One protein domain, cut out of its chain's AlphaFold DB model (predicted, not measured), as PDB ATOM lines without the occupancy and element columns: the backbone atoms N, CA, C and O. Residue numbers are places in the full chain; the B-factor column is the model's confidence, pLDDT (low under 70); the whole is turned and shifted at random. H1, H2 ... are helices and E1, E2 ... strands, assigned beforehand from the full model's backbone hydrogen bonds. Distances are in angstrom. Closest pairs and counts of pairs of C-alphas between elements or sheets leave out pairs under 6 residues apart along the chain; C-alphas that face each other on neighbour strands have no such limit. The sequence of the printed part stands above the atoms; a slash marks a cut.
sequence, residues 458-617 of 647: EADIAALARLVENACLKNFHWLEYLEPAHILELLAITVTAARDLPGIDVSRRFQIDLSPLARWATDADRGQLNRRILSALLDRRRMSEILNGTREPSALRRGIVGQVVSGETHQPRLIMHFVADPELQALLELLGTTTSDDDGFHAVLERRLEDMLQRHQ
ATOM      1  N   GLU A 458      58.725  -9.936  45.678       79.44
ATOM      2  CA  GLU A 458      58.697  -8.714  46.517       79.44
ATOM      3  C   GLU A 458      58.270  -7.449  45.747       79.44
ATOM      4  O   GLU A 458      57.698  -6.522  46.326       79.44
ATOM      5  N   ALA A 459      58.516  -7.402  44.433       81.25
ATOM      6  CA  ALA A 459      58.140  -6.262  43.603       81.25
ATOM      7  C   ALA A 459      56.615  -6.086  43.502       81.25
ATOM      8  O   ALA A 459      56.152  -4.947  43.395       81.25
ATOM      9  N   ASP A 460      55.849  -7.175  43.604       83.06
ATOM     10  CA  ASP A 460      54.387  -7.168  43.522       83.06
ATOM     11  C   ASP A 460      53.748  -6.629  44.804       83.06
ATOM     12  O   ASP A 460      52.802  -5.841  44.736       83.06
ATOM     13  N   ILE A 461      54.328  -6.945  45.970       86.94
ATOM     14  CA  ILE A 461      53.946  -6.340  47.258       86.94
ATOM     15  C   ILE A 461      54.128  -4.825  47.179       86.94
ATOM     16  O   ILE A 461      53.206  -4.063  47.472       86.94
ATOM     17  N   ALA A 462      55.302  -4.383  46.720       87.75
ATOM     18  CA  ALA A 462      55.604  -2.965  46.590       87.75
ATOM     19  C   ALA A 462      54.715  -2.270  45.543       87.75
ATOM     20  O   ALA A 462      54.344  -1.106  45.708       87.75
ATOM     21  N   ALA A 463      54.364  -2.954  44.451       86.56
ATOM     22  CA  ALA A 463      53.458  -2.424  43.436       86.56
ATOM     23  C   ALA A 463      52.037  -2.243  43.981       86.56
ATOM     24  O   ALA A 463      51.470  -1.160  43.828       86.56
ATOM     25  N   LEU A 464      51.494  -3.256  44.662       89.94
ATOM     26  CA  LEU A 464      50.171  -3.187  45.271       89.94
ATOM     27  C   LEU A 464      50.113  -2.110  46.360       89.94
ATOM     28  O   LEU A 464      49.190  -1.298  46.356       89.94
ATOM     29  N   ALA A 465      51.120  -2.037  47.236       91.12
ATOM     30  CA  ALA A 465      51.208  -1.005  48.271       91.12
ATOM     31  C   ALA A 465      51.156   0.412  47.680       91.12
ATOM     32  O   ALA A 465      50.379   1.240  48.153       91.12
ATOM     33  N   ARG A 466      51.902   0.671  46.594       89.38
ATOM     34  CA  ARG A 466      51.880   1.965  45.886       89.38
ATOM     35  C   ARG A 466      50.519   2.303  45.278       89.38
ATOM     36  O   ARG A 466      50.127   3.462  45.299       89.38
ATOM     37  N   LEU A 467      49.817   1.321  44.713       89.31
ATOM     38  CA  LEU A 467      48.493   1.542  44.119       89.31
ATOM     39  C   LEU A 467      47.432   1.818  45.191       89.31
ATOM     40  O   LEU A 467      46.576   2.685  45.029       89.31
ATOM     41  N   VAL A 468      47.508   1.086  46.301       91.94
ATOM     42  CA  VAL A 468      46.575   1.195  47.423       91.94
ATOM     43  C   VAL A 468      46.784   2.500  48.196       91.94
ATOM     44  O   VAL A 468      45.804   3.066  48.674       91.94
ATOM     45  N   GLU A 469      48.007   3.035  48.259       89.94
ATOM     46  CA  GLU A 469      48.366   4.271  48.981       89.94
ATOM     47  C   GLU A 469      47.400   5.441  48.739       89.94
ATOM     48  O   GLU A 469      47.067   6.173  49.665       89.94
ATOM     49  N   ASN A 470      46.908   5.595  47.511       89.75
ATOM     50  CA  ASN A 470      46.040   6.704  47.118       89.75
ATOM     51  C   ASN A 470      44.553   6.333  46.990       89.75
ATOM     52  O   ASN A 470      43.732   7.197  46.671       89.75
ATOM     53  N   ALA A 471      44.201   5.068  47.208       92.88
ATOM     54  CA  ALA A 471      42.842   4.578  47.038       92.88
ATOM     55  C   ALA A 471      41.958   4.978  48.228       92.88
ATOM     56  O   ALA A 471      42.264   4.631  49.371       92.88
ATOM     57  N   CYS A 472      40.832   5.637  47.959       93.62
ATOM     58  CA  CYS A 472      39.782   5.919  48.939       93.62
ATOM     59  C   CYS A 472      38.561   5.042  48.651       93.62
ATOM     60  O   CYS A 472      37.930   5.190  47.604       93.62
ATOM     61  N   LEU A 473      38.218   4.142  49.567       94.62
ATOM     62  CA  LEU A 473      37.082   3.234  49.433       94.62
ATOM     63  C   LEU A 473      35.805   3.903  49.955       94.62
ATOM     64  O   LEU A 473      35.787   4.409  51.073       94.62
ATOM     65  N   LYS A 474      34.724   3.858  49.176       90.88
ATOM     66  CA  LYS A 474      33.363   4.211  49.612       90.88
ATOM     67  C   LYS A 474      32.540   2.943  49.832       90.88
ATOM     68  O   LYS A 474      32.623   2.015  49.028       90.88
ATOM     69  N   ASN A 475      31.724   2.933  50.890       88.69
ATOM     70  CA  ASN A 475      30.815   1.833  51.241       88.69
ATOM     71  C   ASN A 475      31.513   0.466  51.329       88.69
ATOM     72  O   ASN A 475      31.105  -0.507  50.698       88.69
ATOM     73  N   PHE A 476      32.589   0.400  52.116       93.50
ATOM     74  CA  PHE A 476      33.454  -0.777  52.249       93.50
ATOM     75  C   PHE A 476      33.211  -1.604  53.524       93.50
ATOM     76  O   PHE A 476      33.802  -2.666  53.667       93.50
ATOM     77  N   HIS A 477      32.352  -1.166  54.452       90.25
ATOM     78  CA  HIS A 477      32.152  -1.861  55.736       90.25
ATOM     79  C   HIS A 477      31.667  -3.314  55.590       90.25
ATOM     80  O   HIS A 477      31.968  -4.152  56.433       90.25
ATOM     81  N   TRP A 478      30.980  -3.649  54.494       91.31
ATOM     82  CA  TRP A 478      30.543  -5.019  54.206       91.31
ATOM     83  C   TRP A 478      31.699  -5.998  53.941       91.31
ATOM     84  O   TRP A 478      31.492  -7.210  53.987       91.31
ATOM     85  N   LEU A 479      32.913  -5.499  53.677       94.56
ATOM     86  CA  LEU A 479      34.099  -6.339  53.499       94.56
ATOM     87  C   LEU A 479      34.427  -7.145  54.760       94.56
ATOM     88  O   LEU A 479      35.033  -8.204  54.650       94.56
ATOM     89  N   GLU A 480      33.965  -6.709  55.935       92.50
ATOM     90  CA  GLU A 480      34.095  -7.457  57.191       92.50
ATOM     91  C   GLU A 480      33.391  -8.828  57.158       92.50
ATOM     92  O   GLU A 480      33.708  -9.699  57.964       92.50
ATOM     93  N   TYR A 481      32.468  -9.046  56.211       91.81
ATOM     94  CA  TYR A 481      31.796 -10.331  55.994       91.81
ATOM     95  C   TYR A 481      32.534 -11.270  55.028       91.81
ATOM     96  O   TYR A 481      32.017 -12.350  54.732       91.81
ATOM     97  N   LEU A 482      33.683 -10.857  54.490       92.56
ATOM     98  CA  LEU A 482      34.504 -11.662  53.591       92.56
ATOM     99  C   LEU A 482      35.720 -12.246  54.308       92.56
ATOM    100  O   LEU A 482      36.225 -11.696  55.289       92.56
ATOM    101  N   GLU A 483      36.236 -13.342  53.753       91.69
ATOM    102  CA  GLU A 483      37.517 -13.876  54.190       91.69
ATOM    103  C   GLU A 483      38.661 -12.902  53.847       91.69
ATOM    104  O   GLU A 483      38.626 -12.200  52.833       91.69
ATOM    105  N   PRO A 484      39.735 -12.869  54.649       92.06
ATOM    106  CA  PRO A 484      40.824 -11.902  54.495       92.06
ATOM    107  C   PRO A 484      41.524 -11.951  53.134       92.06
ATOM    108  O   PRO A 484      41.915 -10.917  52.597       92.06
ATOM    109  N   ALA A 485      41.684 -13.157  52.585       91.00
ATOM    110  CA  ALA A 485      42.264 -13.370  51.265       91.00
ATOM    111  C   ALA A 485      41.421 -12.680  50.181       91.00
ATOM    112  O   ALA A 485      41.952 -11.911  49.382       91.00
ATOM    113  N   HIS A 486      40.097 -12.850  50.248       92.06
ATOM    114  CA  HIS A 486      39.137 -12.250  49.319       92.06
ATOM    115  C   HIS A 486      39.123 -10.724  49.404       92.06
ATOM    116  O   HIS A 486      39.003 -10.057  48.379       92.06
ATOM    117  N   ILE A 487      39.295 -10.145  50.597       94.75
ATOM    118  CA  ILE A 487      39.430  -8.688  50.749       94.75
ATOM    119  C   ILE A 487      40.685  -8.194  50.018       94.75
ATOM    120  O   ILE A 487      40.616  -7.217  49.273       94.75
ATOM    121  N   LEU A 488      41.825  -8.867  50.205       92.31
ATOM    122  CA  LEU A 488      43.082  -8.488  49.559       92.31
ATOM    123  C   LEU A 488      43.009  -8.625  48.029       92.31
ATOM    124  O   LEU A 488      43.464  -7.734  47.312       92.31
ATOM    125  N   GLU A 489      42.405  -9.701  47.527       90.44
ATOM    126  CA  GLU A 489      42.182  -9.928  46.094       90.44
ATOM    127  C   GLU A 489      41.237  -8.892  45.492       90.44
ATOM    128  O   GLU A 489      41.533  -8.327  44.438       90.44
ATOM    129  N   LEU A 490      40.136  -8.575  46.178       92.06
ATOM    130  CA  LEU A 490      39.219  -7.532  45.741       92.06
ATOM    131  C   LEU A 490      39.928  -6.174  45.685       92.06
ATOM    132  O   LEU A 490      39.818  -5.478  44.677       92.06
ATOM    133  N   LEU A 491      40.707  -5.812  46.710       92.44
ATOM    134  CA  LEU A 491      41.525  -4.595  46.685       92.44
ATOM    135  C   LEU A 491      42.458  -4.585  45.475       92.44
ATOM    136  O   LEU A 491      42.449  -3.610  44.724       92.44
ATOM    137  N   ALA A 492      43.196  -5.672  45.239       91.00
ATOM    138  CA  ALA A 492      44.099  -5.798  44.101       91.00
ATOM    139  C   ALA A 492      43.366  -5.634  42.757       91.00
ATOM    140  O   ALA A 492      43.848  -4.901  41.890       91.00
ATOM    141  N   ILE A 493      42.176  -6.228  42.605       90.00
ATOM    142  CA  ILE A 493      41.324  -6.067  41.415       90.00
ATOM    143  C   ILE A 493      40.921  -4.605  41.246       90.00
ATOM    144  O   ILE A 493      41.088  -4.052  40.161       90.00
ATOM    145  N   THR A 494      40.414  -3.963  42.300       91.19
ATOM    146  CA  THR A 494      39.911  -2.585  42.203       91.19
ATOM    147  C   THR A 494      41.007  -1.581  41.853       91.19
ATOM    148  O   THR A 494      40.810  -0.741  40.976       91.19
ATOM    149  N   VAL A 495      42.190  -1.679  42.467       91.38
ATOM    150  CA  VAL A 495      43.286  -0.737  42.192       91.38
ATOM    151  C   VAL A 495      43.983  -1.020  40.863       91.38
ATOM    152  O   VAL A 495      44.448  -0.092  40.204       91.38
ATOM    153  N   THR A 496      44.015  -2.281  40.425       89.38
ATOM    154  CA  THR A 496      44.521  -2.632  39.091       89.38
ATOM    155  C   THR A 496      43.559  -2.164  38.004       89.38
ATOM    156  O   THR A 496      43.992  -1.567  37.021       89.38
ATOM    157  N   ALA A 497      42.249  -2.322  38.213       88.06
ATOM    158  CA  ALA A 497      41.242  -1.756  37.324       88.06
ATOM    159  C   ALA A 497      41.366  -0.225  37.240       88.06
ATOM    160  O   ALA A 497      41.326   0.329  36.147       88.06
ATOM    161  N   ALA A 498      41.590   0.454  38.370       88.25
ATOM    162  CA  ALA A 498      41.839   1.895  38.392       88.25
ATOM    163  C   ALA A 498      43.093   2.294  37.594       88.25
ATOM    164  O   ALA A 498      43.066   3.291  36.881       88.25
ATOM    165  N   ARG A 499      44.178   1.514  37.689       89.38
ATOM    166  CA  ARG A 499      45.423   1.732  36.932       89.38
ATOM    167  C   ARG A 499      45.214   1.586  35.424       89.38
ATOM    168  O   ARG A 499      45.804   2.340  34.655       89.38
ATOM    169  N   ASP A 500      44.427   0.593  35.020       85.25
ATOM    170  CA  ASP A 500      44.293   0.196  33.616       85.25
ATOM    171  C   ASP A 500      43.191   0.978  32.875       85.25
ATOM    172  O   ASP A 500      43.206   1.054  31.644       85.25
ATOM    173  N   LEU A 501      42.240   1.582  33.597       83.06
ATOM    174  CA  LEU A 501      41.153   2.358  33.005       83.06
ATOM    175  C   LEU A 501      41.569   3.812  32.711       83.06
ATOM    176  O   LEU A 501      42.123   4.498  33.573       83.06
ATOM    177  N   PRO A 502      41.259   4.338  31.510       79.94
ATOM    178  CA  PRO A 502      41.576   5.716  31.169       79.94
ATOM    179  C   PRO A 502      40.781   6.688  32.046       79.94
ATOM    180  O   PRO A 502      39.594   6.492  32.307       79.94
ATOM    181  N   GLY A 503      41.433   7.774  32.454       80.50
ATOM    182  CA  GLY A 503      40.806   8.848  33.221       80.50
ATOM    183  C   GLY A 503      41.044   8.786  34.727       80.50
ATOM    184  O   GLY A 503      40.709   9.760  35.386       80.50
ATOM    185  N   ILE A 504      41.660   7.730  35.268       85.00
ATOM    186  CA  ILE A 504      42.088   7.675  36.674       85.00
ATOM    187  C   ILE A 504      43.614   7.803  36.753       85.00
ATOM    188  O   ILE A 504      44.353   7.034  36.145       85.00
ATOM    189  N   ASP A 505      44.097   8.778  37.524       87.69
ATOM    190  CA  ASP A 505      45.517   8.918  37.855       87.69
ATOM    191  C   ASP A 505      45.782   8.315  39.240       87.69
ATOM    192  O   ASP A 505      45.610   8.982  40.257       87.69
ATOM    193  N   VAL A 506      46.228   7.055  39.275       87.81
ATOM    194  CA  VAL A 506      46.543   6.330  40.524       87.81
ATOM    195  C   VAL A 506      47.735   6.913  41.297       87.81
ATOM    196  O   VAL A 506      47.959   6.556  42.456       87.81
ATOM    197  N   SER A 507      48.516   7.819  40.690       86.12
ATOM    198  CA  SER A 507      49.585   8.545  41.396       86.12
ATOM    199  C   SER A 507      49.045   9.644  42.318       86.12
ATOM    200  O   SER A 507      49.775  10.149  43.176       86.12
ATOM    201  N   ARG A 508      47.765   9.992  42.162       85.69
ATOM    202  CA  ARG A 508      47.016  10.932  42.995       85.69
ATOM    203  C   ARG A 508      45.876  10.200  43.689       85.69
ATOM    204  O   ARG A 508      45.508   9.101  43.296       85.69
ATOM    205  N   ARG A 509      45.297  10.833  44.713       86.44
ATOM    206  CA  ARG A 509      44.093  10.331  45.394       86.44
ATOM    207  C   ARG A 509      42.977  10.060  44.381       86.44
ATOM    208  O   ARG A 509      42.681  10.926  43.558       86.44
ATOM    209  N   PHE A 510      42.360   8.886  44.477       89.44
ATOM    210  CA  PHE A 510      41.238   8.470  43.636       89.44
ATOM    211  C   PHE A 510      40.202   7.700  44.456       89.44
ATOM    212  O   PHE A 510      40.522   7.089  45.477       89.44
ATOM    213  N   GLN A 511      38.942   7.744  44.020       91.31
ATOM    214  CA  GLN A 511      37.838   7.103  44.732       91.31
ATOM    215  C   GLN A 511      37.453   5.780  44.072       91.31
ATOM    216  O   GLN A 511      37.245   5.721  42.860       91.31
ATOM    217  N   ILE A 512      37.307   4.747  44.896       93.62
ATOM    218  CA  ILE A 512      36.760   3.444  44.533       93.62
ATOM    219  C   ILE A 512      35.446   3.291  45.276       93.62
ATOM    220  O   ILE A 512      35.396   3.281  46.504       93.62
ATOM    221  N   ASP A 513      34.373   3.163  44.526       92.69
ATOM    222  CA  ASP A 513      33.041   3.041  45.057       92.69
ATOM    223  C   ASP A 513      32.525   1.618  44.976       92.69
ATOM    224  O   ASP A 513      32.293   1.074  43.895       92.69
ATOM    225  N   LEU A 514      32.318   1.049  46.159       93.69
ATOM    226  CA  LEU A 514      31.807  -0.293  46.335       93.69
ATOM    227  C   LEU A 514      30.298  -0.304  46.595       93.69
ATOM    228  O   LEU A 514      29.769  -1.376  46.833       93.69
ATOM    229  N   SER A 515      29.580   0.825  46.527       90.38
ATOM    230  CA  SER A 515      28.137   0.889  46.834       90.38
ATOM    231  C   SER A 515      27.286  -0.126  46.061       90.38
ATOM    232  O   SER A 515      26.405  -0.736  46.667       90.38
ATOM    233  N   PRO A 516      27.478  -0.343  44.742       90.50
ATOM    234  CA  PRO A 516      26.698  -1.349  44.023       90.50
ATOM    235  C   PRO A 516      27.028  -2.772  44.482       90.50
ATOM    236  O   PRO A 516      26.115  -3.568  44.687       90.50
ATOM    237  N   LEU A 517      28.314  -3.075  44.696       90.50
ATOM    238  CA  LEU A 517      28.744  -4.360  45.249       90.50
ATOM    239  C   LEU A 517      28.238  -4.572  46.675       90.50
ATOM    240  O   LEU A 517      27.805  -5.671  46.983       90.50
ATOM    241  N   ALA A 518      28.246  -3.535  47.511       91.12
ATOM    242  CA  ALA A 518      27.731  -3.560  48.872       91.12
ATOM    243  C   ALA A 518      26.249  -3.931  48.860       91.12
ATOM    244  O   ALA A 518      25.883  -4.945  49.436       91.12
ATOM    245  N   ARG A 519      25.423  -3.187  48.104       89.75
ATOM    246  CA  ARG A 519      23.983  -3.466  47.954       89.75
ATOM    247  C   ARG A 519      23.712  -4.904  47.518       89.75
ATOM    248  O   ARG A 519      22.810  -5.538  48.045       89.75
ATOM    249  N   TRP A 520      24.506  -5.421  46.584       88.81
ATOM    250  CA  TRP A 520      24.380  -6.802  46.131       88.81
ATOM    251  C   TRP A 520      24.851  -7.817  47.193       88.81
ATOM    252  O   TRP A 520      24.160  -8.791  47.474       88.81
ATOM    253  N   ALA A 521      26.002  -7.597  47.828       89.38
ATOM    254  CA  ALA A 521      26.601  -8.517  48.796       89.38
ATOM    255  C   ALA A 521      25.901  -8.518  50.167       89.38
ATOM    256  O   ALA A 521      26.026  -9.491  50.914       89.38
ATOM    257  N   THR A 522      25.176  -7.456  50.517       87.81
ATOM    258  CA  THR A 522      24.423  -7.319  51.776       87.81
ATOM    259  C   THR A 522      22.911  -7.328  51.569       87.81
ATOM    260  O   THR A 522      22.182  -6.864  52.439       87.81
ATOM    261  N   ASP A 523      22.441  -7.836  50.430       87.75
ATOM    262  CA  ASP A 523      21.017  -8.052  50.175       87.75
ATOM    263  C   ASP A 523      20.375  -8.877  51.309       87.75
ATOM    264  O   ASP A 523      20.975  -9.847  51.783       87.75
ATOM    265  N   ALA A 524      19.185  -8.480  51.767       80.94
ATOM    266  CA  ALA A 524      18.548  -9.077  52.944       80.94
ATOM    267  C   ALA A 524      18.189 -10.556  52.729       80.94
ATOM    268  O   ALA A 524      18.353 -11.367  53.640       80.94
ATOM    269  N   ASP A 525      17.778 -10.908  51.510       81.81
ATOM    270  CA  ASP A 525      17.318 -12.253  51.176       81.81
ATOM    271  C   ASP A 525      18.473 -13.134  50.689       81.81
ATOM    272  O   ASP A 525      18.538 -14.330  50.978       81.81
ATOM    273  N   ARG A 526      19.410 -12.553  49.928       82.81
ATOM    274  CA  ARG A 526      20.426 -13.304  49.173       82.81
ATOM    275  C   ARG A 526      21.863 -12.954  49.530       82.81
ATOM    276  O   ARG A 526      22.781 -13.534  48.952       82.81
ATOM    277  N   GLY A 527      22.107 -12.059  50.482       85.44
ATOM    278  CA  GLY A 527      23.447 -11.552  50.785       85.44
ATOM    279  C   GLY A 527      24.462 -12.655  51.106       85.44
ATOM    280  O   GLY A 527      25.590 -12.619  50.617       85.44
ATOM    281  N   GLN A 528      24.074 -13.688  51.863       86.12
ATOM    282  CA  GLN A 528      24.968 -14.816  52.158       86.12
ATOM    283  C   GLN A 528      25.349 -15.603  50.895       86.12
ATOM    284  O   GLN A 528      26.521 -15.930  50.706       86.12
ATOM    285  N   LEU A 529      24.380 -15.880  50.019       84.88
ATOM    286  CA  LEU A 529      24.616 -16.548  48.739       84.88
ATOM    287  C   LEU A 529      25.503 -15.693  47.823       84.88
ATOM    288  O   LEU A 529      26.480 -16.190  47.268       84.88
ATOM    289  N   ASN A 530      25.210 -14.397  47.722       88.88
ATOM    290  CA  ASN A 530      25.966 -13.448  46.908       88.88
ATOM    291  C   ASN A 530      27.428 -13.356  47.367       88.88
ATOM    292  O   ASN A 530      28.340 -13.414  46.541       88.88
ATOM    293  N   ARG A 531      27.681 -13.327  48.683       90.62
ATOM    294  CA  ARG A 531      29.047 -13.392  49.228       90.62
ATOM    295  C   ARG A 531      29.748 -14.713  48.901       90.62
ATOM    296  O   ARG A 531      30.907 -14.675  48.505       90.62
ATOM    297  N   ARG A 532      29.059 -15.862  48.970       86.44
ATOM    298  CA  ARG A 532      29.626 -17.162  48.542       86.44
ATOM    299  C   ARG A 532      30.026 -17.153  47.064       86.44
ATOM    300  O   ARG A 532      31.098 -17.644  46.720       86.44
ATOM    301  N   ILE A 533      29.188 -16.584  46.197       85.31
ATOM    302  CA  ILE A 533      29.476 -16.447  44.760       85.31
ATOM    303  C   ILE A 533      30.690 -15.546  44.545       85.31
ATOM    304  O   ILE A 533      31.572 -15.889  43.761       85.31
ATOM    305  N   LEU A 534      30.752 -14.416  45.254       87.62
ATOM    306  CA  LEU A 534      31.880 -13.494  45.189       87.62
ATOM    307  C   LEU A 534      33.189 -14.171  45.601       87.62
ATOM    308  O   LEU A 534      34.160 -14.101  44.854       87.62
ATOM    309  N   SER A 535      33.204 -14.868  46.737       88.12
ATOM    310  CA  SER A 535      34.356 -15.655  47.190       88.12
ATOM    311  C   SER A 535      34.805 -16.658  46.126       88.12
ATOM    312  O   SER A 535      35.962 -16.650  45.719       88.12
ATOM    313  N   ALA A 536      33.870 -17.429  45.564       82.19
ATOM    314  CA  ALA A 536      34.172 -18.402  44.517       82.19
ATOM    315  C   ALA A 536      34.644 -17.777  43.189       82.19
ATOM    316  O   ALA A 536      35.188 -18.489  42.346       82.19
ATOM    317  N   LEU A 537      34.400 -16.483  42.955       79.94
ATOM    318  CA  LEU A 537      34.931 -15.729  41.815       79.94
ATOM    319  C   LEU A 537      36.336 -15.195  42.081       79.94
ATOM    320  O   LEU A 537      37.152 -15.177  41.159       79.94
ATOM    321  N   LEU A 538      36.593 -14.757  43.311       84.19
ATOM    322  CA  LEU A 538      37.889 -14.252  43.752       84.19
ATOM    323  C   LEU A 538      38.928 -15.383  43.780       84.19
ATOM    324  O   LEU A 538      39.977 -15.239  43.155       84.19
ATOM    325  N   ASP A 539      38.546 -16.568  44.272       81.12
ATOM    326  CA  ASP A 539      39.378 -17.785  44.277       81.12
ATOM    327  C   ASP A 539      39.840 -18.248  42.876       81.12
ATOM    328  O   ASP A 539      40.716 -19.107  42.752       81.12
ATOM    329  N   ARG A 540      39.247 -17.724  41.789       73.56
ATOM    330  CA  ARG A 540      39.571 -18.135  40.408       73.56
ATOM    331  C   ARG A 540      40.886 -17.568  39.900       73.56
ATOM    332  O   ARG A 540      41.461 -18.147  38.982       73.56
ATOM    333  N   ARG A 541      41.297 -16.395  40.388       71.25
ATOM    334  CA  ARG A 541      42.437 -15.655  39.834       71.25
ATOM    335  C   ARG A 541      43.576 -15.656  40.826       71.25
ATOM    336  O   ARG A 541      43.401 -15.274  41.976       71.25
ATOM    337  N   ARG A 542      44.772 -16.015  40.365       77.75
ATOM    338  CA  ARG A 542      45.963 -15.866  41.207       77.75
ATOM    339  C   ARG A 542      46.267 -14.383  41.394       77.75
ATOM    340  O   ARG A 542      46.102 -13.592  40.467       77.75
ATOM    341  N   MET A 543      46.792 -14.010  42.558       80.75
ATOM    342  CA  MET A 543      47.179 -12.624  42.847       80.75
ATOM    343  C   MET A 543      48.113 -12.037  41.772       80.75
ATOM    344  O   MET A 543      47.908 -10.913  41.320       80.75
ATOM    345  N   SER A 544      49.082 -12.819  41.286       78.38
ATOM    346  CA  SER A 544      49.966 -12.421  40.182       78.38
ATOM    347  C   SER A 544      49.214 -12.096  38.887       78.38
ATOM    348  O   SER A 544      49.574 -11.152  38.187       78.38
ATOM    349  N   GLU A 545      48.165 -12.845  38.550       78.69
ATOM    350  CA  GLU A 545      47.341 -12.605  37.357       78.69
ATOM    351  C   GLU A 545      46.524 -11.320  37.500       78.69
ATOM    352  O   GLU A 545      46.383 -10.561  36.541       78.69
ATOM    353  N   ILE A 546      46.022 -11.052  38.710       81.25
ATOM    354  CA  ILE A 546      45.298  -9.822  39.032       81.25
ATOM    355  C   ILE A 546      46.222  -8.614  38.844       81.25
ATOM    356  O   ILE A 546      45.872  -7.698  38.104       81.25
ATOM    357  N   LEU A 547      47.409  -8.627  39.460       81.81
ATOM    358  CA  LEU A 547      48.332  -7.485  39.471       81.81
ATOM    359  C   LEU A 547      48.947  -7.187  38.097       81.81
ATOM    360  O   LEU A 547      49.134  -6.018  37.741       81.81
ATOM    361  N   ASN A 548      49.231  -8.220  37.300       78.69
ATOM    362  CA  ASN A 548      49.783  -8.047  35.954       78.69
ATOM    363  C   ASN A 548      48.756  -7.505  34.946       78.69
ATOM    364  O   ASN A 548      49.151  -6.967  33.909       78.69
ATOM    365  N   GLY A 549      47.462  -7.568  35.278       66.38
ATOM    366  CA  GLY A 549      46.365  -7.124  34.424       66.38
ATOM    367  C   GLY A 549      46.153  -8.038  33.211       66.38
ATOM    368  O   GLY A 549      47.074  -8.650  32.673       66.38
ATOM    369  N   THR A 550      44.913  -8.124  32.730       57.03
ATOM    370  CA  THR A 550      44.614  -8.728  31.422       57.03
ATOM    371  C   THR A 550      44.555  -7.601  30.396       57.03
ATOM    372  O   THR A 550      43.683  -6.744  30.462       57.03
ATOM    373  N   ARG A 551      45.488  -7.586  29.432       46.09
ATOM    374  CA  ARG A 551      45.552  -6.566  28.360       46.09
ATOM    375  C   ARG A 551      44.346  -6.576  27.410       46.09
ATOM    376  O   ARG A 551      44.285  -5.747  26.507       46.09
ATOM    377  N   GLU A 552      43.408  -7.504  27.583       41.28
ATOM    378  CA  GLU A 552      42.214  -7.605  26.756       41.28
ATOM    379  C   GLU A 552      41.019  -6.869  27.388       41.28
ATOM    380  O   GLU A 552      40.417  -7.372  28.340       41.28
ATOM    381  N   PRO A 553      40.593  -5.717  26.834       40.53
ATOM    382  CA  PRO A 553      39.420  -4.983  27.320       40.53
ATOM    383  C   PRO A 553      38.100  -5.775  27.205       40.53
ATOM    384  O   PRO A 553      37.093  -5.401  27.804       40.53
ATOM    385  N   SER A 554      38.079  -6.890  26.466       36.16
ATOM    386  CA  SER A 554      36.954  -7.832  26.363       36.16
ATOM    387  C   SER A 554      36.756  -8.708  27.608       36.16
ATOM    388  O   SER A 554      35.622  -9.113  27.871       36.16
ATOM    389  N   ALA A 555      37.807  -8.965  28.397       40.28
ATOM    390  CA  ALA A 555      37.756  -9.823  29.589       40.28
ATOM    391  C   ALA A 555      37.096  -9.148  30.809       40.28
ATOM    392  O   ALA A 555      36.718  -9.820  31.768       40.28
ATOM    393  N   LEU A 556      36.896  -7.827  30.753       44.53
ATOM    394  CA  LEU A 556      36.239  -7.012  31.783       44.53
ATOM    395  C   LEU A 556      34.705  -6.970  31.658       44.53
ATOM    396  O   LEU A 556      34.064  -6.156  32.307       44.53
ATOM    397  N   ARG A 557      34.072  -7.803  30.821       53.09
ATOM    398  CA  ARG A 557      32.606  -7.749  30.625       53.09
ATOM    399  C   ARG A 557      31.788  -8.582  31.619       53.09
ATOM    400  O   ARG A 557      30.564  -8.546  31.542       53.09
ATOM    401  N   ARG A 558      32.424  -9.383  32.483       65.38
ATOM    402  CA  ARG A 558      31.758 -10.353  33.375       65.38
ATOM    403  C   ARG A 558      32.522 -10.491  34.693       65.38
ATOM    404  O   ARG A 558      33.745 -10.378  34.705       65.38
ATOM    405  N   GLY A 559      31.817 -10.785  35.780       77.25
ATOM    406  CA  GLY A 559      32.380 -10.853  37.128       77.25
ATOM    407  C   GLY A 559      32.449  -9.473  37.783       77.25
ATOM    408  O   GLY A 559      31.475  -8.727  37.748       77.25
ATOM    409  N   ILE A 560      33.584  -9.144  38.396       82.69
ATOM    410  CA  ILE A 560      33.803  -7.843  39.039       82.69
ATOM    411  C   ILE A 560      34.303  -6.857  37.982       82.69
ATOM    412  O   ILE A 560      35.391  -7.030  37.433       82.69
ATOM    413  N   VAL A 561      33.506  -5.830  37.694       83.56
ATOM    414  CA  VAL A 561      33.754  -4.862  36.620       83.56
ATOM    415  C   VAL A 561      33.845  -3.457  37.196       83.56
ATOM    416  O   VAL A 561      33.036  -3.075  38.037       83.56
ATOM    417  N   GLY A 562      34.830  -2.685  36.738       84.50
ATOM    418  CA  GLY A 562      34.979  -1.274  37.074       84.50
ATOM    419  C   GLY A 562      34.444  -0.374  35.961       84.50
ATOM    420  O   GLY A 562      34.804  -0.550  34.798       84.50
ATOM    421  N   GLN A 563      33.616   0.605  36.311       87.50
ATOM    422  CA  GLN A 563      33.165   1.669  35.419       87.50
ATOM    423  C   GLN A 563      33.719   3.008  35.907       87.50
ATOM    424  O   GLN A 563      33.517   3.384  37.060       87.50
ATOM    425  N   VAL A 564      34.402   3.747  35.030       84.62
ATOM    426  CA  VAL A 564      34.828   5.115  35.345       84.62
ATOM    427  C   VAL A 564      33.650   6.053  35.134       84.62
ATOM    428  O   VAL A 564      33.068   6.099  34.051       84.62
ATOM    429  N   VAL A 565      33.326   6.821  36.166       83.06
ATOM    430  CA  VAL A 565      32.403   7.947  36.067       83.06
ATOM    431  C   VAL A 565      33.222   9.221  36.218       83.06
ATOM    432  O   VAL A 565      33.730   9.537  37.296       83.06
ATOM    433  N   SER A 566      33.390   9.935  35.105       68.75
ATOM    434  CA  SER A 566      33.941  11.288  35.096       68.75
ATOM    435  C   SER A 566      32.793  12.265  35.324       68.75
ATOM    436  O   SER A 566      31.985  12.487  34.425       68.75
ATOM    437  N   GLY A 567      32.692  12.821  36.530       57.72
ATOM    438  CA  GLY A 567      31.830  13.979  36.764       57.72
ATOM    439  C   GLY A 567      32.459  15.234  36.156       57.72
ATOM    440  O   GLY A 567      33.680  15.371  36.174       57.72
ATOM    441  N   GLU A 568      31.645  16.169  35.659       49.28
ATOM    442  CA  GLU A 568      32.120  17.455  35.110       49.28
ATOM    443  C   GLU A 568      32.877  18.311  36.153       49.28
ATOM    444  O   GLU A 568      33.650  19.196  35.795       49.28
ATOM    445  N   THR A 569      32.697  18.016  37.446       51.06
ATOM    446  CA  THR A 569      33.188  18.799  38.594       51.06
ATOM    447  C   THR A 569      33.980  17.986  39.626       51.06
ATOM    448  O   THR A 569      34.418  18.544  40.634       51.06
ATOM    449  N   HIS A 570      34.172  16.676  39.430       58.81
ATOM    450  CA  HIS A 570      34.693  15.783  40.474       58.81
ATOM    451  C   HIS A 570      35.891  14.949  40.028       58.81
ATOM    452  O   HIS A 570      36.077  14.665  38.845       58.81
ATOM    453  N   GLN A 571      36.701  14.538  41.012       66.12
ATOM    454  CA  GLN A 571      37.740  13.538  40.787       66.12
ATOM    455  C   GLN A 571      37.110  12.280  40.166       66.12
ATOM    456  O   GLN A 571      36.030  11.868  40.597       66.12
ATOM    457  N   PRO A 572      37.766  11.674  39.167       72.75
ATOM    458  CA  PRO A 572      37.287  10.459  38.522       72.75
ATOM    459  C   PRO A 572      37.060   9.369  39.579       72.75
ATOM    460  O   PRO A 572      37.937   9.085  40.400       72.75
ATOM    461  N   ARG A 573      35.862   8.780  39.566       86.69
ATOM    462  CA  ARG A 573      35.445   7.719  40.491       86.69
ATOM    463  C   ARG A 573      35.368   6.408  39.732       86.69
ATOM    464  O   ARG A 573      34.748   6.337  38.670       86.69
ATOM    465  N   LEU A 574      35.972   5.371  40.296       89.75
ATOM    466  CA  LEU A 574      35.791   4.002  39.840       89.75
ATOM    467  C   LEU A 574      34.600   3.397  40.575       89.75
ATOM    468  O   LEU A 574      34.660   3.244  41.789       89.75
ATOM    469  N   ILE A 575      33.537   3.044  39.864       91.06
ATOM    470  CA  ILE A 575      32.398   2.331  40.443       91.06
ATOM    471  C   ILE A 575      32.551   0.843  40.144       91.06
ATOM    472  O   ILE A 575      32.701   0.448  38.988       91.06
ATOM    473  N   MET A 576      32.525   0.021  41.190       91.19
ATOM    474  CA  MET A 576      32.654  -1.425  41.066       91.19
ATOM    475  C   MET A 576      31.278  -2.086  41.037       91.19
ATOM    476  O   MET A 576      30.426  -1.832  41.891       91.19
ATOM    477  N   HIS A 577      31.086  -2.976  40.071       89.75
ATOM    478  CA  HIS A 577      29.855  -3.719  39.845       89.75
ATOM    479  C   HIS A 577      30.129  -5.216  39.789       89.75
ATOM    480  O   HIS A 577      31.203  -5.652  39.373       89.75
ATOM    481  N   PHE A 578      29.116  -6.000  40.147       88.12
ATOM    482  CA  PHE A 578      29.057  -7.408  39.791       88.12
ATOM    483  C   PHE A 578      28.169  -7.577  38.555       88.12
ATOM    484  O   PHE A 578      27.029  -7.116  38.543       88.12
ATOM    485  N   VAL A 579      28.697  -8.227  37.520       85.25
ATOM    486  CA  VAL A 579      27.982  -8.545  36.279       85.25
ATOM    487  C   VAL A 579      28.003 -10.056  36.087       85.25
ATOM    488  O   VAL A 579      29.015 -10.625  35.667       85.25
ATOM    489  N   ALA A 580      26.890 -10.714  36.407       81.06
ATOM    490  CA  ALA A 580      26.719 -12.140  36.160       81.06
ATOM    491  C   ALA A 580      26.693 -12.435  34.652       81.06
ATOM    492  O   ALA A 580      26.202 -11.639  33.848       81.06
ATOM    493  N   ASP A 581      27.221 -13.591  34.251       80.38
ATOM    494  CA  ASP A 581      26.946 -14.110  32.913       80.38
ATOM    495  C   ASP A 581      25.470 -14.555  32.798       80.38
ATOM    496  O   ASP A 581      24.819 -14.773  33.821       80.38
ATOM    497  N   PRO A 582      24.911 -14.685  31.579       82.62
ATOM    498  CA  PRO A 582      23.493 -15.003  31.410       82.62
ATOM    499  C   PRO A 582      23.056 -16.331  32.043       82.62
ATOM    500  O   PRO A 582      21.904 -16.448  32.447       82.62
ATOM    501  N   GLU A 583      23.949 -17.324  32.132       81.81
ATOM    502  CA  GLU A 583      23.632 -18.625  32.735       81.81
ATOM    503  C   GLU A 583      23.549 -18.497  34.260       81.81
ATOM    504  O   GLU A 583      22.584 -18.959  34.867       81.81
ATOM    505  N   LEU A 584      24.514 -17.804  34.873       83.75
ATOM    506  CA  LEU A 584      24.510 -17.508  36.301       83.75
ATOM    507  C   LEU A 584      23.334 -16.600  36.664       83.75
ATOM    508  O   LEU A 584      22.656 -16.858  37.649       83.75
ATOM    509  N   GLN A 585      23.049 -15.579  35.857       85.12
ATOM    510  CA  GLN A 585      21.915 -14.684  36.073       85.12
ATOM    511  C   GLN A 585      20.587 -15.453  36.054       85.12
ATOM    512  O   GLN A 585      19.803 -15.328  36.991       85.12
ATOM    513  N   ALA A 586      20.367 -16.306  35.046       83.50
ATOM    514  CA  ALA A 586      19.168 -17.138  34.966       83.50
ATOM    515  C   ALA A 586      19.051 -18.092  36.166       83.50
ATOM    516  O   ALA A 586      17.965 -18.280  36.712       83.50
ATOM    517  N   LEU A 587      20.169 -18.666  36.618       85.06
ATOM    518  CA  LEU A 587      20.189 -19.529  37.796       85.06
ATOM    519  C   LEU A 587      19.857 -18.763  39.084       85.06
ATOM    520  O   LEU A 587      19.106 -19.269  39.912       85.06
ATOM    521  N   LEU A 588      20.371 -17.541  39.247       84.00
ATOM    522  CA  LEU A 588      20.064 -16.685  40.396       84.00
ATOM    523  C   LEU A 588      18.606 -16.214  40.392       84.00
ATOM    524  O   LEU A 588      17.987 -16.109  41.450       84.00
ATOM    525  N   GLU A 589      18.030 -15.945  39.222       84.88
ATOM    526  CA  GLU A 589      16.605 -15.633  39.079       84.88
ATOM    527  C   GLU A 589      15.726 -16.831  39.465       84.88
ATOM    528  O   GLU A 589      14.775 -16.674  40.235       84.88
ATOM    529  N   LEU A 590      16.082 -18.041  39.024       82.38
ATOM    530  CA  LEU A 590      15.391 -19.280  39.404       82.38
ATOM    531  C   LEU A 590      15.522 -19.590  40.903       82.38
ATOM    532  O   LEU A 590      14.538 -19.948  41.550       82.38
ATOM    533  N   LEU A 591      16.712 -19.404  41.480       80.88
ATOM    534  CA  LEU A 591      16.971 -19.672  42.898       80.88
ATOM    535  C   LEU A 591      16.167 -18.789  43.845       80.88
ATOM    536  O   LEU A 591      15.863 -19.226  44.945       80.88
ATOM    537  N   GLY A 592      15.815 -17.567  43.448       75.06
ATOM    538  CA  GLY A 592      14.989 -16.721  44.308       75.06
ATOM    539  C   GLY A 592      13.586 -16.448  43.788       75.06
ATOM    540  O   GLY A 592      12.927 -15.554  44.303       75.06
ATOM    541  N   THR A 593      13.130 -17.211  42.795       75.00
ATOM    542  CA  THR A 593      11.697 -17.419  42.522       75.00
ATOM    543  C   THR A 593      11.193 -18.754  43.079       75.00
ATOM    544  O   THR A 593       9.986 -18.972  43.143       75.00
ATOM    545  N   THR A 594      12.097 -19.637  43.512       70.69
ATOM    546  CA  THR A 594      11.762 -20.896  44.180       70.69
ATOM    547  C   THR A 594      11.594 -20.673  45.680       70.69
ATOM    548  O   THR A 594      12.510 -20.219  46.358       70.69
ATOM    549  N   THR A 595      10.396 -20.951  46.195       59.66
ATOM    550  CA  THR A 595      10.092 -20.930  47.632       59.66
ATOM    551  C   THR A 595      10.431 -22.277  48.274       59.66
ATOM    552  O   THR A 595      10.560 -23.290  47.587       59.66
ATOM    553  N   SER A 596      10.513 -22.303  49.606       57.19
ATOM    554  CA  SER A 596      10.753 -23.488  50.452       57.19
ATOM    555  C   SER A 596       9.697 -24.605  50.348       57.19
ATOM    556  O   SER A 596       9.710 -25.538  51.139       57.19
ATOM    557  N   ASP A 597       8.741 -24.502  49.424       56.56
ATOM    558  CA  ASP A 597       7.706 -25.518  49.206       56.56
ATOM    559  C   ASP A 597       8.167 -26.622  48.232       56.56
ATOM    560  O   ASP A 597       7.513 -27.661  48.127       56.56
ATOM    561  N   ASP A 598       9.299 -26.427  47.540       70.31
ATOM    562  CA  ASP A 598       9.920 -27.424  46.657       70.31
ATOM    563  C   ASP A 598      11.429 -27.564  46.938       70.31
ATOM    564  O   ASP A 598      12.293 -27.231  46.120       70.31
ATOM    565  N   ASP A 599      11.744 -28.075  48.135       73.69
ATOM    566  CA  ASP A 599      13.113 -28.332  48.613       73.69
ATOM    567  C   ASP A 599      13.950 -29.156  47.618       73.69
ATOM    568  O   ASP A 599      15.163 -28.976  47.497       73.69
ATOM    569  N   GLY A 600      13.307 -30.068  46.879       79.44
ATOM    570  CA  GLY A 600      13.972 -30.928  45.902       79.44
ATOM    571  C   GLY A 600      14.476 -30.150  44.690       79.44
ATOM    572  O   GLY A 600      15.617 -30.344  44.263       79.44
ATOM    573  N   PHE A 601      13.652 -29.255  44.140       79.81
ATOM    574  CA  PHE A 601      14.066 -28.402  43.030       79.81
ATOM    575  C   PHE A 601      15.090 -27.354  43.476       79.81
ATOM    576  O   PHE A 601      16.090 -27.151  42.782       79.81
ATOM    577  N   HIS A 602      14.912 -26.770  44.665       79.25
ATOM    578  CA  HIS A 602      15.874 -25.824  45.228       79.25
ATOM    579  C   HIS A 602      17.267 -26.456  45.396       79.25
ATOM    580  O   HIS A 602      18.255 -25.914  44.901       79.25
ATOM    581  N   ALA A 603      17.347 -27.670  45.955       80.94
ATOM    582  CA  ALA A 603      18.608 -28.404  46.094       80.94
ATOM    583  C   ALA A 603      19.284 -28.720  44.744       80.94
ATOM    584  O   ALA A 603      20.513 -28.748  44.642       80.94
ATOM    585  N   VAL A 604      18.507 -28.952  43.678       85.25
ATOM    586  CA  VAL A 604      19.053 -29.148  42.322       85.25
ATOM    587  C   VAL A 604      19.648 -27.853  41.770       85.25
ATOM    588  O   VAL A 604      20.710 -27.894  41.146       85.25
ATOM    589  N   LEU A 605      18.995 -26.712  42.000       83.69
ATOM    590  CA  LEU A 605      19.504 -25.407  41.584       83.69
ATOM    591  C   LEU A 605      20.770 -25.020  42.361       83.69
ATOM    592  O   LEU A 605      21.739 -24.576  41.746       83.69
ATOM    593  N   GLU A 606      20.809 -25.257  43.674       81.50
ATOM    594  CA  GLU A 606      22.015 -25.052  44.486       81.50
ATOM    595  C   GLU A 606      23.165 -25.937  44.007       81.50
ATOM    596  O   GLU A 606      24.271 -25.452  43.776       81.50
ATOM    597  N   ARG A 607      22.899 -27.221  43.747       84.88
ATOM    598  CA  ARG A 607      23.906 -28.127  43.189       84.88
ATOM    599  C   ARG A 607      24.386 -27.674  41.812       84.88
ATOM    600  O   ARG A 607      25.571 -27.776  41.513       84.88
ATOM    601  N   ARG A 608      23.497 -27.146  40.963       85.25
ATOM    602  CA  ARG A 608      23.890 -26.583  39.664       85.25
ATOM    603  C   ARG A 608      24.772 -25.349  39.838       85.25
ATOM    604  O   ARG A 608      25.718 -25.191  39.067       85.25
ATOM    605  N   LEU A 609      24.483 -24.506  40.828       84.06
ATOM    606  CA  LEU A 609      25.313 -23.352  41.161       84.06
ATOM    607  C   LEU A 609      26.693 -23.817  41.619       84.06
ATOM    608  O   LEU A 609      27.692 -23.324  41.109       84.06
ATOM    609  N   GLU A 610      26.759 -24.807  42.507       81.88
ATOM    610  CA  GLU A 610      28.019 -25.405  42.950       81.88
ATOM    611  C   GLU A 610      28.804 -26.009  41.782       81.88
ATOM    612  O   GLU A 610      29.985 -25.705  41.629       81.88
ATOM    613  N   ASP A 611      28.154 -26.767  40.894       83.94
ATOM    614  CA  ASP A 611      28.791 -27.318  39.696       83.94
ATOM    615  C   ASP A 611      29.319 -26.216  38.763       83.94
ATOM    616  O   ASP A 611      30.366 -26.390  38.137       83.94
ATOM    617  N   MET A 612      28.593 -25.099  38.615       80.19
ATOM    618  CA  MET A 612      29.046 -23.949  37.825       80.19
ATOM    619  C   MET A 612      30.250 -23.280  38.484       80.19
ATOM    620  O   MET A 612      31.254 -23.030  37.819       80.19
ATOM    621  N   LEU A 613      30.191 -23.032  39.793       75.12
ATOM    622  CA  LEU A 613      31.299 -22.444  40.540       75.12
ATOM    623  C   LEU A 613      32.549 -23.341  40.480       75.12
ATOM    624  O   LEU A 613      33.634 -22.823  40.230       75.12
ATOM    625  N   GLN A 614      32.397 -24.666  40.588       71.88
ATOM    626  CA  GLN A 614      33.489 -25.647  40.504       71.88
ATOM    627  C   GLN A 614      34.048 -25.824  39.085       71.88
ATOM    628  O   GLN A 614      35.265 -25.895  38.908       71.88
ATOM    629  N   ARG A 615      33.204 -25.852  38.044       66.75
ATOM    630  CA  ARG A 615      33.668 -25.925  36.640       66.75
ATOM    631  C   ARG A 615      34.567 -24.756  36.258       66.75
ATOM    632  O   ARG A 615      35.436 -24.908  35.408       66.75
ATOM    633  N   HIS A 616      34.376 -23.613  36.904       55.41
ATOM    634  CA  HIS A 616      35.195 -22.424  36.711       55.41
ATOM    635  C   HIS A 616      36.408 -22.324  37.658       55.41
ATOM    636  O   HIS A 616      37.172 -21.371  37.529       55.41
ATOM    637  N   GLN A 617      36.601 -23.282  38.576       47.59
ATOM    638  CA  GLN A 617      37.806 -23.433  39.413       47.59
ATOM    639  C   GLN A 617      38.857 -24.364  38.787       47.59
ATOM    640  O   GLN A 617      40.019 -24.343  39.193       47.59
TER     641      GLN A 617
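This is residues 458 to 617 of the 647 residues of an uncharacterized protein of Persicimonas caeni (UniProt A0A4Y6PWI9). A strongly twisted four-stranded sheet has the long helix H3 packed on one face, and H1, H5 and H6 pack on H3, while H4 sits beside the strands. At one end of the long axis, the helical hairpin of H7 and H8 meets this body through the tight link from E4 and where H8 only just touches H5; residues 595 to 600 stick out. The printed part has 160 residues with eight named helices and four named strands, in the order H1 E1 H2 H3 E2 H4 H5 H6 E3 E4 H7 H8. The sheet runs E1 E2 E4 E3 and is mixed, as is the class, helices and strands. The whole is compact, with a radius of gyration of the C-alphas of 17.0 A and spans of 54 by 36 by 30 A.

H1, residues 458 to 468, touches H3, residues 484 to 500, about perpendicular at 74 degrees; their closest C-alphas, Leu 467 and Val 495, are 6.0 A apart. E1, residues 471 to 474, is parallel to E2, residues 510 to 513, with N 472 and O 510 2.9 A apart. H2, residues 477 to 481, and H3 join them in a strand-helix-strand unit, two parallel strands with helices between, whose crossover is left-handed. H3 is on the sheet with residues 490 to 498. H4, residues 515 to 521, stands at the sheet's level, its height 2.6 A. H5, residues 527 to 538, touches H4 only at the corner, C-alphas 521 and 527 being closest at 4.8 A. H6, residues 543 to 548, touches H3 at a shallow tilt of 6 degrees, the same way, closest at C-alphas 546 and 493, 6.0 A. E3, residues 559 to 565, and E4, residues 573 to 579, form an antiparallel hairpin, with N 561 and O 577 2.9 A apart. E4 is parallel to E2, with N 513 and O 574 2.8 A apart. The sheet with H3 and H5 on one face makes two layers, strands and helices. H7, residues 582 to 591, and H8, residues 599 to 615, form a helical hairpin at a shallow tilt of 27 degrees, closest at C-alphas 591 and 605, 6.4 A. Every O i to N i+4 pair is within hydrogen-bond range in H1 and H3 to H8; H2 has 0 of 1, and 2 of 2 O i to N i+3 pairs.

H1 begins at C-alpha 458 (58.697, -8.714, 46.517). H3 spans 24.4 A, E3 18.8 A and E4 18.4 A. H8 spans 23.9 A and ends at C-alpha 615 (33.668, -25.925, 36.640).

The farthest C-alphas, Ser 507 and Asp 597, are 54.5 A apart. The printed part has no cut and no long link. The pLDDT is under 70 at residues 549 to 558, 566 to 571, 595 to 597 and 615 to 617.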